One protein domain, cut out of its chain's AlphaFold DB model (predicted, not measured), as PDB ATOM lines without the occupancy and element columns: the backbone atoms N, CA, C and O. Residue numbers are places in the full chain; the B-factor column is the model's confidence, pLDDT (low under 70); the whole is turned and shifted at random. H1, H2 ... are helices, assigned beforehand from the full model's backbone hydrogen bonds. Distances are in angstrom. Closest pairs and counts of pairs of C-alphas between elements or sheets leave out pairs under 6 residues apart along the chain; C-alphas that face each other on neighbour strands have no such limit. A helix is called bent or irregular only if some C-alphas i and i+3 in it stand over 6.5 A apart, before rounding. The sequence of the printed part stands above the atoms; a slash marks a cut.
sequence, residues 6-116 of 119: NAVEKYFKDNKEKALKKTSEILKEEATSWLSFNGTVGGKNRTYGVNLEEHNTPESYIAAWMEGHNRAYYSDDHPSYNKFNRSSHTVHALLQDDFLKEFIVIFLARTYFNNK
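AT A GLANCE: This is residues 6 to 116 of the 119 residues of the protein "Topoisomerase" of Bacillus thuringiensis (UniProt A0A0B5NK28). Bent helix H1 and straight H3 lie on opposite sides of a corner made by H5 and H4, while H2 packs on H4. The 111 printed residues hold five named helices, H1 to H5 in order, and no named strand: all helix, compact, with a radius of gyration of the C-alphas of 13.7 A and spans of 38 by 30 by 22 A.

HOW THE PARTS SIT: H1, residues 6 to 27, assigned as one helix by its hydrogen bonds, is bent: C-alphas 14 and 17 are 7.8 A apart. Arms H1a, residues 6 to 14, and H1b, residues 17 to 27, stand at a steep tilt of 64 degrees. H5, residues 98 to 115, touches H1a with residues 103 to 110 alone, closest C-alphas Val 8 and Ile 106, 5.8 A. H3, residues 58 to 75, touches H5 with residues 58 to 62 alone, closest C-alphas Pro 58 and Ala 109, 5.2 A, at a steep tilt of 58 degrees, opposite ways. H4, residues 87 to 95, is the hub; it touches H2, residues 34 to 42, about perpendicular at 78 degrees, closest C-alphas Val 41 and Val 91, 6.4 A. H4 and H5 touch only at the corner, closest C-alphas Leu 95 and Lys 101, 4.6 A. H1b and H3 are apart. In H1a, H1b, H2, H3, H4 and H5 every O i to N i+4 pair is within hydrogen-bond range.

IN THESE COORDINATES: H1a begins at C-alpha 6 (25.761, 19.164, 149.083); H5, 25.8 A long from first to last C-alpha, ends at C-alpha 115 (33.785, 14.447, 137.001). H3 is 25.6 A long.

THE WHOLE: The printed part has no cut. The links H2 to H3 and H3 to H4 are long. Residues 43 to 46 have pLDDT under 70.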
ATOM      1  N   ASN A   6      26.942  19.687 148.387       94.94
ATOM      2  CA  ASN A   6      25.761  19.164 149.083       94.94
ATOM      3  C   ASN A   6      24.487  19.947 148.738       94.94
ATOM      4  O   ASN A   6      23.421  19.351 148.584       94.94
ATOM      5  N   ALA A   7      24.592  21.272 148.594       95.44
ATOM      6  CA  ALA A   7      23.467  22.115 148.201       95.44
ATOM      7  C   ALA A   7      23.052  21.833 146.750       95.44
ATOM      8  O   ALA A   7      21.863  21.697 146.466       95.44
ATOM      9  N   VAL A   8      24.035  21.657 145.861       96.25
ATOM     10  CA  VAL A   8      23.836  21.275 144.457       96.25
ATOM     11  C   VAL A   8      23.119  19.928 144.338       96.25
ATOM     12  O   VAL A   8      22.110  19.837 143.639       96.25
ATOM     13  N   GLU A   9      23.582  18.888 145.038       96.88
ATOM     14  CA  GLU A   9      22.947  17.562 144.984       96.88
ATOM     15  C   GLU A   9      21.527  17.578 145.566       96.88
ATOM     16  O   GLU A   9      20.620  16.974 144.987       96.88
ATOM     17  N   LYS A  10      21.304  18.312 146.665       97.44
ATOM     18  CA  LYS A  10      19.965  18.474 147.243       97.44
ATOM     19  C   LYS A  10      19.019  19.169 146.265       97.44
ATOM     20  O   LYS A  10      17.969  18.615 145.952       97.44
ATOM     21  N   TYR A  11      19.407  20.333 145.735       97.69
ATOM     22  CA  TYR A  11      18.585  21.066 144.769       97.69
ATOM     23  C   TYR A  11      18.271  20.196 143.552       97.69
ATOM     24  O   TYR A  11      17.118  20.125 143.126       97.69
ATOM     25  N   PHE A  12      19.282  19.514 143.004       96.81
ATOM     26  CA  PHE A  12      19.109  18.637 141.853       96.81
ATOM     27  C   PHE A  12      18.075  17.542 142.136       96.81
ATOM     28  O   PHE A  12      17.154  17.361 141.341       96.81
ATOM     29  N   LYS A  13      18.193  16.842 143.271       97.50
ATOM     30  CA  LYS A  13      17.258  15.780 143.664       97.50
ATOM     31  C   LYS A  13      15.830  16.304 143.812       97.50
ATOM     32  O   LYS A  13      14.916  15.695 143.261       97.50
ATOM     33  N   ASP A  14      15.660  17.429 144.498       98.25
ATOM     34  CA  ASP A  14      14.343  17.985 144.826       98.25
ATOM     35  C   ASP A  14      13.623  18.563 143.589       98.25
ATOM     36  O   ASP A  14      12.395  18.630 143.558       98.25
ATOM     37  N   ASN A  15      14.365  18.958 142.545       98.31
ATOM     38  CA  ASN A  15      13.814  19.688 141.395       98.31
ATOM     39  C   ASN A  15      13.866  18.936 140.058       98.31
ATOM     40  O   ASN A  15      13.271  19.402 139.083       98.31
ATOM     41  N   LYS A  16      14.535  17.777 139.982       97.81
ATOM     42  CA  LYS A  16      14.738  17.036 138.725       97.81
ATOM     43  C   LYS A  16      13.437  16.747 137.978       97.81
ATOM     44  O   LYS A  16      13.356  17.011 136.784       97.81
ATOM     45  N   GLU A  17      12.423  16.214 138.654       98.06
ATOM     46  CA  GLU A  17      11.153  15.856 138.003       98.06
ATOM     47  C   GLU A  17      10.431  17.086 137.444       98.06
ATOM     48  O   GLU A  17       9.946  17.069 136.311       98.06
ATOM     49  N   LYS A  18      10.440  18.193 138.195       98.25
ATOM     50  CA  LYS A  18       9.880  19.473 137.752       98.25
ATOM     51  C   LYS A  18      10.626  20.027 136.534       98.25
ATOM     52  O   LYS A  18       9.983  20.542 135.620       98.25
ATOM     53  N   ALA A  19      11.952  19.902 136.495       98.12
ATOM     54  CA  ALA A  19      12.761  20.314 135.348       98.12
ATOM     55  C   ALA A  19      12.470  19.483 134.096       98.12
ATOM     56  O   ALA A  19      12.309  20.049 133.015       98.12
ATOM     57  N   LEU A  20      12.320  18.162 134.236       98.06
ATOM     58  CA  LEU A  20      11.920  17.301 133.120       98.06
ATOM     59  C   LEU A  20      10.529  17.672 132.603       98.06
ATOM     60  O   LEU A  20      10.370  17.863 131.403       98.06
ATOM     61  N   LYS A  21       9.554  17.877 133.498       98.06
ATOM     62  CA  LYS A  21       8.200  18.305 133.121       98.06
ATOM     63  C   LYS A  21       8.205  19.628 132.347       98.06
ATOM     64  O   LYS A  21       7.631  19.701 131.265       98.06
ATOM     65  N   LYS A  22       8.888  20.654 132.865       97.88
ATOM     66  CA  LYS A  22       9.009  21.959 132.190       97.88
ATOM     67  C   LYS A  22       9.735  21.861 130.849       97.88
ATOM     68  O   LYS A  22       9.371  22.559 129.907       97.88
ATOM     69  N   THR A  23      10.735  20.987 130.742       97.50
ATOM     70  CA  THR A  23      11.413  20.728 129.465       97.50
ATOM     71  C   THR A  23      10.427  20.162 128.441       97.50
ATOM     72  O   THR A  23      10.330  20.721 127.348       97.50
ATOM     73  N   SER A  24       9.619  19.158 128.814       96.94
ATOM     74  CA  SER A  24       8.565  18.609 127.946       96.94
ATOM     75  C   SER A  24       7.590  19.693 127.477       96.94
ATOM     76  O   SER A  24       7.272  19.772 126.294       96.94
ATOM     77  N   GLU A  25       7.152  20.571 128.389       97.38
ATOM     78  CA  GLU A  25       6.229  21.675 128.089       97.38
ATOM     79  C   GLU A  25       6.824  22.663 127.069       97.38
ATOM     80  O   GLU A  25       6.162  23.031 126.093       97.38
ATOM     81  N   ILE A  26       8.089  23.067 127.241       96.38
ATOM     82  CA  ILE A  26       8.765  23.995 126.318       96.38
ATOM     83  C   ILE A  26       8.990  23.352 124.949       96.38
ATOM     84  O   ILE A  26       8.832  24.029 123.922       96.38
ATOM     85  N   LEU A  27       9.358  22.071 124.921       94.94
ATOM     86  CA  LEU A  27       9.663  21.334 123.695       94.94
ATOM     87  C   LEU A  27       8.429  20.697 123.045       94.94
ATOM     88  O   LEU A  27       8.537  20.176 121.940       94.94
ATOM     89  N   LYS A  28       7.247  20.822 123.665       94.62
ATOM     90  CA  LYS A  28       5.988  20.202 123.217       94.62
ATOM     91  C   LYS A  28       6.121  18.685 123.023       94.62
ATOM     92  O   LYS A  28       5.550  18.119 122.094       94.62
ATOM     93  N   GLU A  29       6.882  18.046 123.903       91.06
ATOM     94  CA  GLU A  29       7.050  16.595 123.950       91.06
ATOM     95  C   GLU A  29       6.068  15.983 124.955       91.06
ATOM     96  O   GLU A  29       5.705  16.620 125.944       91.06
ATOM     97  N   GLU A  30       5.664  14.731 124.734       91.38
ATOM     98  CA  GLU A  30       4.834  13.990 125.694       91.38
ATOM     99  C   GLU A  30       5.574  13.795 127.027       91.38
ATOM    100  O   GLU A  30       5.019  14.045 128.099       91.38
ATOM    101  N   ALA A  31       6.852  13.400 126.964       93.31
ATOM    102  CA  ALA A  31       7.708  13.253 128.132       93.31
ATOM    103  C   ALA A  31       9.201  13.342 127.779       93.31
ATOM    104  O   ALA A  31       9.744  12.497 127.066       93.31
ATOM    105  N   THR A  32       9.905  14.303 128.372       95.12
ATOM    106  CA  THR A  32      11.364  14.367 128.339       95.12
ATOM    107  C   THR A  32      11.959  13.437 129.401       95.12
ATOM    108  O   THR A  32      11.761  13.602 130.606       95.12
ATOM    109  N   SER A  33      12.752  12.458 128.961       95.62
ATOM    110  CA  SER A  33      13.509  11.583 129.861       95.62
ATOM    111  C   SER A  33      14.784  12.257 130.379       95.62
ATOM    112  O   SER A  33      15.348  13.148 129.741       95.62
ATOM    113  N   TRP A  34      15.316  11.766 131.504       94.38
ATOM    114  CA  TRP A  34      16.623  12.218 131.997       94.38
ATOM    115  C   TRP A  34      17.743  12.027 130.967       94.38
ATOM    116  O   TRP A  34      18.618  12.881 130.847       94.38
ATOM    117  N   LEU A  35      17.716  10.923 130.213       91.75
ATOM    118  CA  LEU A  35      18.711  10.655 129.177       91.75
ATOM    119  C   LEU A  35      18.642  11.705 128.059       91.75
ATOM    120  O   LEU A  35      19.688  12.200 127.641       91.75
ATOM    121  N   SER A  36      17.430  12.075 127.629       91.06
ATOM    122  CA  SER A  36      17.209  13.116 126.618       91.06
ATOM    123  C   SER A  36      17.674  14.490 127.110       91.06
ATOM    124  O   SER A  36      18.466  15.156 126.439       91.06
ATOM    125  N   PHE A  37      17.286  14.877 128.331       93.81
ATOM    126  CA  PHE A  37      17.725  16.136 128.944       93.81
ATOM    127  C   PHE A  37      19.255  16.209 129.052       93.81
ATOM    128  O   PHE A  37      19.876  17.175 128.611       93.81
ATOM    129  N   ASN A  38      19.881  15.153 129.585       91.50
ATOM    130  CA  ASN A  38      21.333  15.066 129.719       91.50
ATOM    131  C   ASN A  38      22.047  15.081 128.357       91.50
ATOM    132  O   ASN A  38      23.149  15.608 128.262       91.50
ATOM    133  N   GLY A  39      21.442  14.523 127.305       89.00
ATOM    134  CA  GLY A  39      21.965  14.608 125.940       89.00
ATOM    135  C   GLY A  39      21.855  16.013 125.341       89.00
ATOM    136  O   GLY A  39      22.777  16.446 124.657       89.00
ATOM    137  N   THR A  40      20.766  16.723 125.644       89.31
ATOM    138  CA  THR A  40      20.477  18.075 125.141       89.31
ATOM    139  C   THR A  40      21.379  19.127 125.776       89.31
ATOM    140  O   THR A  40      22.028  19.893 125.071       89.31
ATOM    141  N   VAL A  41      21.442  19.157 127.109       89.06
ATOM    142  CA  VAL A  41      22.280  20.117 127.848       89.06
ATOM    143  C   VAL A  41      23.733  19.643 127.890       89.06
ATOM    144  O   VAL A  41      24.654  20.448 127.930       89.06
ATOM    145  N   GLY A  42      23.958  18.331 127.826       71.00
ATOM    146  CA  GLY A  42      25.263  17.764 127.521       71.00
ATOM    147  C   GLY A  42      26.359  18.185 128.492       71.00
ATOM    148  O   GLY A  42      27.252  18.939 128.121       71.00
ATOM    149  N   GLY A  43      26.370  17.609 129.694       60.50
ATOM    150  CA  GLY A  43      27.517  17.651 130.616       60.50
ATOM    151  C   GLY A  43      28.650  16.675 130.246       60.50
ATOM    152  O   GLY A  43      29.385  16.223 131.118       60.50
ATOM    153  N   LYS A  44      28.761  16.259 128.976       56.50
ATOM    154  CA  LYS A  44      29.881  15.428 128.503       56.50
ATOM    155  C   LYS A  44      31.116  16.312 128.307       56.50
ATOM    156  O   LYS A  44      30.985  17.489 127.980       56.50
ATOM    157  N   ASN A  45      32.309  15.737 128.476       53.72
ATOM    158  CA  ASN A  45      33.572  16.440 128.239       53.72
ATOM    159  C   ASN A  45      33.539  17.164 126.880       53.72
ATOM    160  O   ASN A  45      33.321  16.517 125.853       53.72
ATOM    161  N   ARG A  46      33.808  18.479 126.887       68.69
ATOM    162  CA  ARG A  46      33.976  19.352 125.709       68.69
ATOM    163  C   ARG A  46      32.716  19.819 124.974       68.69
ATOM    164  O   ARG A  46      32.837  20.279 123.837       68.69
ATOM    165  N   THR A  47      31.530  19.800 125.583       81.44
ATOM    166  CA  THR A  47      30.394  20.561 125.021       81.44
ATOM    167  C   THR A  47      30.786  22.033 124.855       81.44
ATOM    168  O   THR A  47      31.386  22.624 125.749       81.44
ATOM    169  N   TYR A  48      30.523  22.603 123.675       89.00
ATOM    170  CA  TYR A  48      30.978  23.943 123.270       89.00
ATOM    171  C   TYR A  48      32.500  24.179 123.351       89.00
ATOM    172  O   TYR A  48      32.950  25.320 123.459       89.00
ATOM    173  N   GLY A  49      33.298  23.108 123.300       87.19
ATOM    174  CA  GLY A  49      34.751  23.173 123.455       87.19
ATOM    175  C   GLY A  49      35.214  23.390 124.898       87.19
ATOM    176  O   GLY A  49      36.401  23.591 125.116       87.19
ATOM    177  N   VAL A  50      34.309  23.332 125.880       90.38
ATOM    178  CA  VAL A  50      34.626  23.618 127.283       90.38
ATOM    179  C   VAL A  50      35.120  22.362 127.984       90.38
ATOM    180  O   VAL A  50      34.390  21.381 128.161       90.38
ATOM    181  N   ASN A  51      36.387  22.385 128.379       89.81
ATOM    182  CA  ASN A  51      37.028  21.289 129.078       89.81
ATOM    183  C   ASN A  51      37.021  21.547 130.582       89.81
ATOM    184  O   ASN A  51      37.627  22.494 131.068       89.81
ATOM    185  N   LEU A  52      36.384  20.653 131.331       89.19
ATOM    186  CA  LEU A  52      36.286  20.722 132.786       89.19
ATOM    187  C   LEU A  52      37.662  20.838 133.471       89.19
ATOM    188  O   LEU A  52      37.781  21.475 134.518       89.19
ATOM    189  N   GLU A  53      38.713  20.265 132.875       90.00
ATOM    190  CA  GLU A  53      40.057  20.318 133.454       90.00
ATOM    191  C   GLU A  53      40.718  21.699 133.407       90.00
ATOM    192  O   GLU A  53      41.579  21.980 134.236       90.00
ATOM    193  N   GLU A  54      40.261  22.587 132.526       91.75
ATOM    194  CA  GLU A  54      40.762  23.965 132.395       91.75
ATOM    195  C   GLU A  54      40.155  24.919 133.438       91.75
ATOM    196  O   GLU A  54      40.530  26.088 133.512       91.75
ATOM    197  N   HIS A  55      39.239  24.423 134.276       92.12
ATOM    198  CA  HIS A  55      38.544  25.207 135.288       92.12
ATOM    199  C   HIS A  55      38.839  24.691 136.698       92.12
ATOM    200  O   HIS A  55      38.734  23.494 136.978       92.12
ATOM    201  N   ASN A  56      39.173  25.622 137.596       92.38
ATOM    202  CA  ASN A  56      39.447  25.342 139.012       92.38
ATOM    203  C   ASN A  56      38.191  25.408 139.892       92.38
ATOM    204  O   ASN A  56      38.204  24.924 141.024       92.38
ATOM    205  N   THR A  57      37.106  26.002 139.390       93.25
ATOM    206  CA  THR A  57      35.841  26.152 140.117       93.25
ATOM    207  C   THR A  57      34.651  25.784 139.227       93.25
ATOM    208  O   THR A  57      34.729  25.953 138.001       93.25
ATOM    209  N   PRO A  58      33.530  25.307 139.807       93.56
ATOM    210  CA  PRO A  58      32.315  25.050 139.041       93.56
ATOM    211  C   PRO A  58      31.785  26.320 138.367       93.56
ATOM    212  O   PRO A  58      31.312  26.247 137.239       93.56
ATOM    213  N   GLU A  59      31.904  27.491 138.998       95.19
ATOM    214  CA  GLU A  59      31.441  28.764 138.437       95.19
ATOM    215  C   GLU A  59      32.206  29.135 137.164       95.19
ATOM    216  O   GLU A  59      31.592  29.562 136.189       95.19
ATOM    217  N   SER A  60      33.529  28.934 137.148       95.31
ATOM    218  CA  SER A  60      34.355  29.186 135.962       95.31
ATOM    219  C   SER A  60      33.963  28.261 134.805       95.31
ATOM    220  O   SER A  60      33.811  28.722 133.674       95.31
ATOM    221  N   TYR A  61      33.714  26.981 135.100       94.00
ATOM    222  CA  TYR A  61      33.232  26.009 134.115       94.00
ATOM    223  C   TYR A  61      31.847  26.379 133.560       94.00
ATOM    224  O   TYR A  61      31.632  26.364 132.348       94.00
ATOM    225  N   ILE A  62      30.908  26.752 134.436       94.94
ATOM    226  CA  ILE A  62      29.548  27.152 134.051       94.94
ATOM    227  C   ILE A  62      29.579  28.408 133.180       94.94
ATOM    228  O   ILE A  62      28.893  28.452 132.161       94.94
ATOM    229  N   ALA A  63      30.379  29.412 133.551       96.06
ATOM    230  CA  ALA A  63      30.524  30.639 132.775       96.06
ATOM    231  C   ALA A  63      31.041  30.345 131.360       96.06
ATOM    232  O   ALA A  63      30.415  30.755 130.383       96.06
ATOM    233  N   ALA A  64      32.107  29.545 131.240       95.56
ATOM    234  CA  ALA A  64      32.646  29.144 129.943       95.56
ATOM    235  C   ALA A  64      31.630  28.354 129.105       95.56
ATOM    236  O   ALA A  64      31.521  28.571 127.896       95.56
ATOM    237  N   TRP A  65      30.847  27.471 129.736       95.81
ATOM    238  CA  TRP A  65      29.777  26.731 129.065       95.81
ATOM    239  C   TRP A  65      28.680  27.667 128.542       95.81
ATOM    240  O   TRP A  65      28.278  27.538 127.385       95.81
ATOM    241  N   MET A  66      28.237  28.640 129.344       96.25
ATOM    242  CA  MET A  66      27.216  29.622 128.949       96.25
ATOM    243  C   MET A  66      27.703  30.524 127.808       96.25
ATOM    244  O   MET A  66      26.962  30.791 126.862       96.25
ATOM    245  N   GLU A  67      28.961  30.959 127.849       96.44
ATOM    246  CA  GLU A  67      29.571  31.708 126.748       96.44
ATOM    247  C   GLU A  67      29.685  30.863 125.476       96.44
ATOM    248  O   GLU A  67      29.372  31.336 124.382       96.44
ATOM    249  N   GLY A  68      30.105  29.603 125.611       95.12
ATOM    250  CA  GLY A  68      30.169  28.646 124.511       95.12
ATOM    251  C   GLY A  68      28.805  28.400 123.870       95.12
ATOM    252  O   GLY A  68      28.696  28.412 122.642       95.12
ATOM    253  N   HIS A  69      27.763  28.268 124.693       95.38
ATOM    254  CA  HIS A  69      26.381  28.185 124.242       95.38
ATOM    255  C   HIS A  69      25.974  29.424 123.439       95.38
ATOM    256  O   HIS A  69      25.487  29.285 122.318       95.38
ATOM    257  N   ASN A  70      26.206  30.625 123.980       95.81
ATOM    258  CA  ASN A  70      25.845  31.871 123.304       95.81
ATOM    259  C   ASN A  70      26.533  31.984 121.938       95.81
ATOM    260  O   ASN A  70      25.870  32.299 120.953       95.81
ATOM    261  N   ARG A  71      27.832  31.660 121.850       95.62
ATOM    262  CA  ARG A  71      28.546  31.625 120.564       95.62
ATOM    263  C   ARG A  71      27.884  30.665 119.578       95.62
ATOM    264  O   ARG A  71      27.628  31.066 118.451       95.62
ATOM    265  N   ALA A  72      27.579  29.441 120.012       93.44
ATOM    266  CA  ALA A  72      26.958  28.428 119.161       93.44
ATOM    267  C   ALA A  72      25.551  28.829 118.688       93.44
ATOM    268  O   ALA A  72      25.206  28.604 117.533       93.44
ATOM    269  N   TYR A  73      24.742  29.432 119.564       95.12
ATOM    270  CA  TYR A  73      23.404  29.907 119.216       95.12
ATOM    271  C   TYR A  73      23.451  31.025 118.168       95.12
ATOM    272  O   TYR A  73      22.768  30.932 117.153       95.12
ATOM    273  N   TYR A  74      24.295  32.041 118.369       94.69
ATOM    274  CA  TYR A  74      24.395  33.164 117.431       94.69
ATOM    275  C   TYR A  74      25.131  32.822 116.130       94.69
ATOM    276  O   TYR A  74      24.917  33.502 115.132       94.69
ATOM    277  N   SER A  75      25.974  31.782 116.112       93.31
ATOM    278  CA  SER A  75      26.570  31.271 114.869       93.31
ATOM    279  C   SER A  75      25.630  30.367 114.067       93.31
ATOM    280  O   SER A  75      25.895  30.102 112.901       93.31
ATOM    281  N   ASP A  76      24.562  29.857 114.688       90.00
ATOM    282  CA  ASP A  76      23.562  29.006 114.043       90.00
ATOM    283  C   ASP A  76      22.466  29.863 113.394       90.00
ATOM    284  O   ASP A  76      21.319  29.900 113.849       90.00
ATOM    285  N   ASP A  77      22.849  30.550 112.316       88.31
ATOM    286  CA  ASP A  77      22.088  31.609 111.641       88.31
ATOM    287  C   ASP A  77      21.126  31.123 110.541       88.31
ATOM    288  O   ASP A  77      20.451  31.927 109.892       88.31
ATOM    289  N   HIS A  78      21.010  29.808 110.337       92.81
ATOM    290  CA  HIS A  78      20.142  29.270 109.295       92.81
ATOM    291  C   HIS A  78      18.652  29.562 109.603       92.81
ATOM    292  O   HIS A  78      18.154  29.137 110.649       92.81
ATOM    293  N   PRO A  79      17.879  30.173 108.681       91.12
ATOM    294  CA  PRO A  79      16.511  30.640 108.959       91.12
ATOM    295  C   PRO A  79      15.501  29.567 109.394       91.12
ATOM    296  O   PRO A  79      14.494  29.875 110.023       91.12
ATOM    297  N   SER A  80      15.733  28.303 109.031       94.00
ATOM    298  CA  SER A  80      14.857  27.188 109.422       94.00
ATOM    299  C   SER A  80      15.169  26.605 110.805       94.00
ATOM    300  O   SER A  80      14.413  25.749 111.285       94.00
ATOM    301  N   TYR A  81      16.272  27.017 111.434       95.31
ATOM    302  CA  TYR A  81      16.663  26.514 112.743       95.31
ATOM    303  C   TYR A  81      15.769  27.081 113.836       95.31
ATOM    304  O   TYR A  81      15.420  28.258 113.862       95.31
ATOM    305  N   ASN A  82      15.353  26.191 114.728       93.38
ATOM    306  CA  ASN A  82      14.516  26.499 115.869       93.38
ATOM    307  C   ASN A  82      14.705  25.435 116.958       93.38
ATOM    308  O   ASN A  82      15.423  24.446 116.794       93.38
ATOM    309  N   LYS A  83      14.011  25.623 118.083       92.50
ATOM    310  CA  LYS A  83      14.135  24.769 119.269       92.50
ATOM    311  C   LYS A  83      13.784  23.289 119.072       92.50
ATOM    312  O   LYS A  83      14.113  22.495 119.947       92.50
ATOM    313  N   PHE A  84      13.131  22.917 117.973       92.50
ATOM    314  CA  PHE A  84      12.732  21.536 117.685       92.50
ATOM    315  C   PHE A  84      13.724  20.793 116.781       92.50
ATOM    316  O   PHE A  84      13.678  19.570 116.714       92.50
ATOM    317  N   ASN A  85      14.597  21.505 116.057       91.19
ATOM    318  CA  ASN A  85      15.459  20.899 115.035       91.19
ATOM    319  C   ASN A  85      16.943  21.293 115.129       91.19
ATOM    320  O   ASN A  85      17.755  20.773 114.363       91.19
ATOM    321  N   ARG A  86      17.320  22.175 116.066       93.06
ATOM    322  CA  ARG A  86      18.711  22.588 116.276       93.06
ATOM    323  C   ARG A  86      19.044  22.679 117.760       93.06
ATOM    324  O   ARG A  86      18.425  23.445 118.488       93.06
ATOM    325  N   SER A  87      20.072  21.949 118.196       90.56
ATOM    326  CA  SER A  87      20.430  21.807 119.616       90.56
ATOM    327  C   SER A  87      20.748  23.128 120.319       90.56
ATOM    328  O   SER A  87      20.316  23.330 121.452       90.56
ATOM    329  N   SER A  88      21.460  24.051 119.668       93.00
ATOM    330  CA  SER A  88      21.729  25.384 120.221       93.00
ATOM    331  C   SER A  88      20.432  26.164 120.450       93.00
ATOM    332  O   SER A  88      20.248  26.737 121.515       93.00
ATOM    333  N   HIS A  89      19.476  26.103 119.525       95.44
ATOM    334  CA  HIS A  89      18.160  26.726 119.684       95.44
ATOM    335  C   HIS A  89      17.307  26.012 120.740       95.44
ATOM    336  O   HIS A  89      16.569  26.668 121.475       95.44
ATOM    337  N   THR A  90      17.416  24.684 120.854       95.50
ATOM    338  CA  THR A  90      16.756  23.895 121.904       95.50
ATOM    339  C   THR A  90      17.221  24.362 123.277       95.50
ATOM    340  O   THR A  90      16.405  24.786 124.090       95.50
ATOM    341  N   VAL A  91      18.535  24.358 123.518       95.81
ATOM    342  CA  VAL A  91      19.124  24.805 124.788       95.81
ATOM    343  C   VAL A  91      18.790  26.273 125.054       95.81
ATOM    344  O   VAL A  91      18.411  26.609 126.174       95.81
ATOM    345  N   HIS A  92      18.846  27.131 124.031       97.12
ATOM    346  CA  HIS A  92      18.530  28.549 124.180       97.12
ATOM    347  C   HIS A  92      17.089  28.765 124.651       97.12
ATOM    348  O   HIS A  92      16.854  29.593 125.528       97.12
ATOM    349  N   ALA A  93      16.135  27.985 124.128       97.12
ATOM    350  CA  ALA A  93      14.741  28.031 124.559       97.12
ATOM    351  C   ALA A  93      14.555  27.586 126.018       97.12
ATOM    352  O   ALA A  93      13.745  28.179 126.725       97.12
ATOM    353  N   LEU A  94      15.310  26.583 126.484       97.88
ATOM    354  CA  LEU A  94      15.278  26.165 127.892       97.88
ATOM    355  C   LEU A  94      15.841  27.251 128.816       97.88
ATOM    356  O   LEU A  94      15.300  27.479 129.891       97.88
ATOM    357  N   LEU A  95      16.888  27.959 128.382       97.81
ATOM    358  CA  LEU A  95      17.510  29.046 129.146       97.81
ATOM    359  C   LEU A  95      16.639  30.311 129.263       97.81
ATOM    360  O   LEU A  95      16.970  31.174 130.076       97.81
ATOM    361  N   GLN A  96      15.549  30.427 128.493       98.00
ATOM    362  CA  GLN A  96      14.579  31.523 128.640       98.00
ATOM    363  C   GLN A  96      13.628  31.337 129.833       98.00
ATOM    364  O   GLN A  96      12.978  32.295 130.242       98.00
ATOM    365  N   ASP A  97      13.514  30.126 130.387       98.25
ATOM    366  CA  ASP A  97      12.744  29.875 131.608       98.25
ATOM    367  C   ASP A  97      13.672  29.982 132.823       98.25
ATOM    368  O   ASP A  97      14.630  29.218 132.943       98.25
ATOM    369  N   ASP A  98      13.389  30.915 133.739       98.19
ATOM    370  CA  ASP A  98      14.264  31.208 134.887       98.19
ATOM    371  C   ASP A  98      14.553  29.974 135.749       98.19
ATOM    372  O   ASP A  98      15.686  29.763 136.190       98.19
ATOM    373  N   PHE A  99      13.545  29.121 135.950       98.31
ATOM    374  CA  PHE A  99      13.703  27.898 136.728       98.31
ATOM    375  C   PHE A  99      14.584  26.877 136.000       98.31
ATOM    376  O   PHE A  99      15.464  26.275 136.614       98.31
ATOM    377  N   LEU A 100      14.382  26.667 134.697       98.25
ATOM    378  CA  LEU A 100      15.239  25.761 133.928       98.25
ATOM    379  C   LEU A 100      16.658  26.299 133.783       98.25
ATOM    380  O   LEU A 100      17.600  25.512 133.836       98.25
ATOM    381  N   LYS A 101      16.835  27.614 133.657       98.31
ATOM    382  CA  LYS A 101      18.151  28.251 133.665       98.31
ATOM    383  C   LYS A 101      18.892  27.966 134.969       98.31
ATOM    384  O   LYS A 101      20.041  27.527 134.924       98.31
ATOM    385  N   GLU A 102      18.236  28.149 136.114       98.00
ATOM    386  CA  GLU A 102      18.799  27.792 137.421       98.00
ATOM    387  C   GLU A 102      19.114  26.290 137.502       98.00
ATOM    388  O   GLU A 102      20.223  25.897 137.867       98.00
ATOM    389  N   PHE A 103      18.182  25.435 137.080       97.88
ATOM    390  CA  PHE A 103      18.386  23.989 137.095       97.88
ATOM    391  C   PHE A 103      19.553  23.548 136.196       97.88
ATOM    392  O   PHE A 103      20.319  22.664 136.580       97.88
ATOM    393  N   ILE A 104      19.739  24.170 135.027       97.12
ATOM    394  CA  ILE A 104      20.875  23.921 134.127       97.12
ATOM    395  C   ILE A 104      22.191  24.328 134.799       97.12
ATOM    396  O   ILE A 104      23.151  23.560 134.752       97.12
ATOM    397  N   VAL A 105      22.237  25.476 135.481       96.75
ATOM    398  CA  VAL A 105      23.407  25.896 136.276       96.75
ATOM    399  C   VAL A 105      23.747  24.846 137.339       96.75
ATOM    400  O   VAL A 105      24.896  24.409 137.430       96.75
ATOM    401  N   ILE A 106      22.748  24.371 138.091       96.69
ATOM    402  CA  ILE A 106      22.925  23.319 139.104       96.69
ATOM    403  C   ILE A 106      23.381  22.000 138.469       96.69
ATOM    404  O   ILE A 106      24.278  21.337 138.990       96.69
ATOM    405  N   PHE A 107      22.821  21.621 137.322       95.25
ATOM    406  CA  PHE A 107      23.224  20.428 136.581       95.25
ATOM    407  C   PHE A 107      24.689  20.491 136.115       95.25
ATOM    408  O   PHE A 107      25.423  19.503 136.233       95.25
ATOM    409  N   LEU A 108      25.139  21.644 135.619       94.69
ATOM    410  CA  LEU A 108      26.524  21.859 135.203       94.69
ATOM    411  C   LEU A 108      27.477  21.841 136.406       94.69
ATOM    412  O   LEU A 108      28.515  21.187 136.342       94.69
ATOM    413  N   ALA A 109      27.097  22.456 137.529       94.81
ATOM    414  CA  ALA A 109      27.853  22.385 138.782       94.81
ATOM    415  C   ALA A 109      27.991  20.941 139.279       94.81
ATOM    416  O   ALA A 109      29.074  20.478 139.635       94.81
ATOM    417  N   ARG A 110      26.888  20.190 139.243       93.44
ATOM    418  CA  ARG A 110      26.849  18.769 139.590       93.44
ATOM    419  C   ARG A 110      27.773  17.953 138.690       93.44
ATOM    420  O   ARG A 110      28.497  17.082 139.166       93.44
ATOM    421  N   THR A 111      27.760  18.242 137.393       91.88
ATOM    422  CA  THR A 111      28.663  17.625 136.414       91.88
ATOM    423  C   THR A 111      30.120  17.932 136.743       91.88
ATOM    424  O   THR A 111      30.932  17.009 136.745       91.88
ATOM    425  N   TYR A 112      30.435  19.188 137.072       92.12
ATOM    426  CA  TYR A 112      31.767  19.597 137.509       92.12
ATOM    427  C   TYR A 112      32.222  18.766 138.708       92.12
ATOM    428  O   TYR A 112      33.219  18.054 138.630       92.12
ATOM    429  N   PHE A 113      31.442  18.767 139.790       91.94
ATOM    430  CA  PHE A 113      31.797  18.042 141.003       91.94
ATOM    431  C   PHE A 113      31.941  16.538 140.787       91.94
ATOM    432  O   PHE A 113      32.807  15.929 141.404       91.94
ATOM    433  N   ASN A 114      31.105  15.916 139.959       90.31
ATOM    434  CA  ASN A 114      31.124  14.463 139.787       90.31
ATOM    435  C   ASN A 114      32.237  13.969 138.856       90.31
ATOM    436  O   ASN A 114      32.599  12.797 138.938       90.31
ATOM    437  N   ASN A 115      32.782  14.835 137.996       88.00
ATOM    438  CA  ASN A 115      33.785  14.447 137.001       88.00
ATOM    439  C   ASN A 115      35.158  15.098 137.208       88.00
ATOM    440  O   ASN A 115      36.134  14.586 136.659       88.00
ATOM    441  N   LYS A 116      35.267  16.181 137.994       83.25
ATOM    442  CA  LYS A 116      36.566  16.753 138.363       83.25
ATOM    443  C   LYS A 116      37.335  15.712 139.157       83.25
ATOM    444  O   LYS A 116      36.911  15.303 140.242       83.25
TER     445      LYS A 116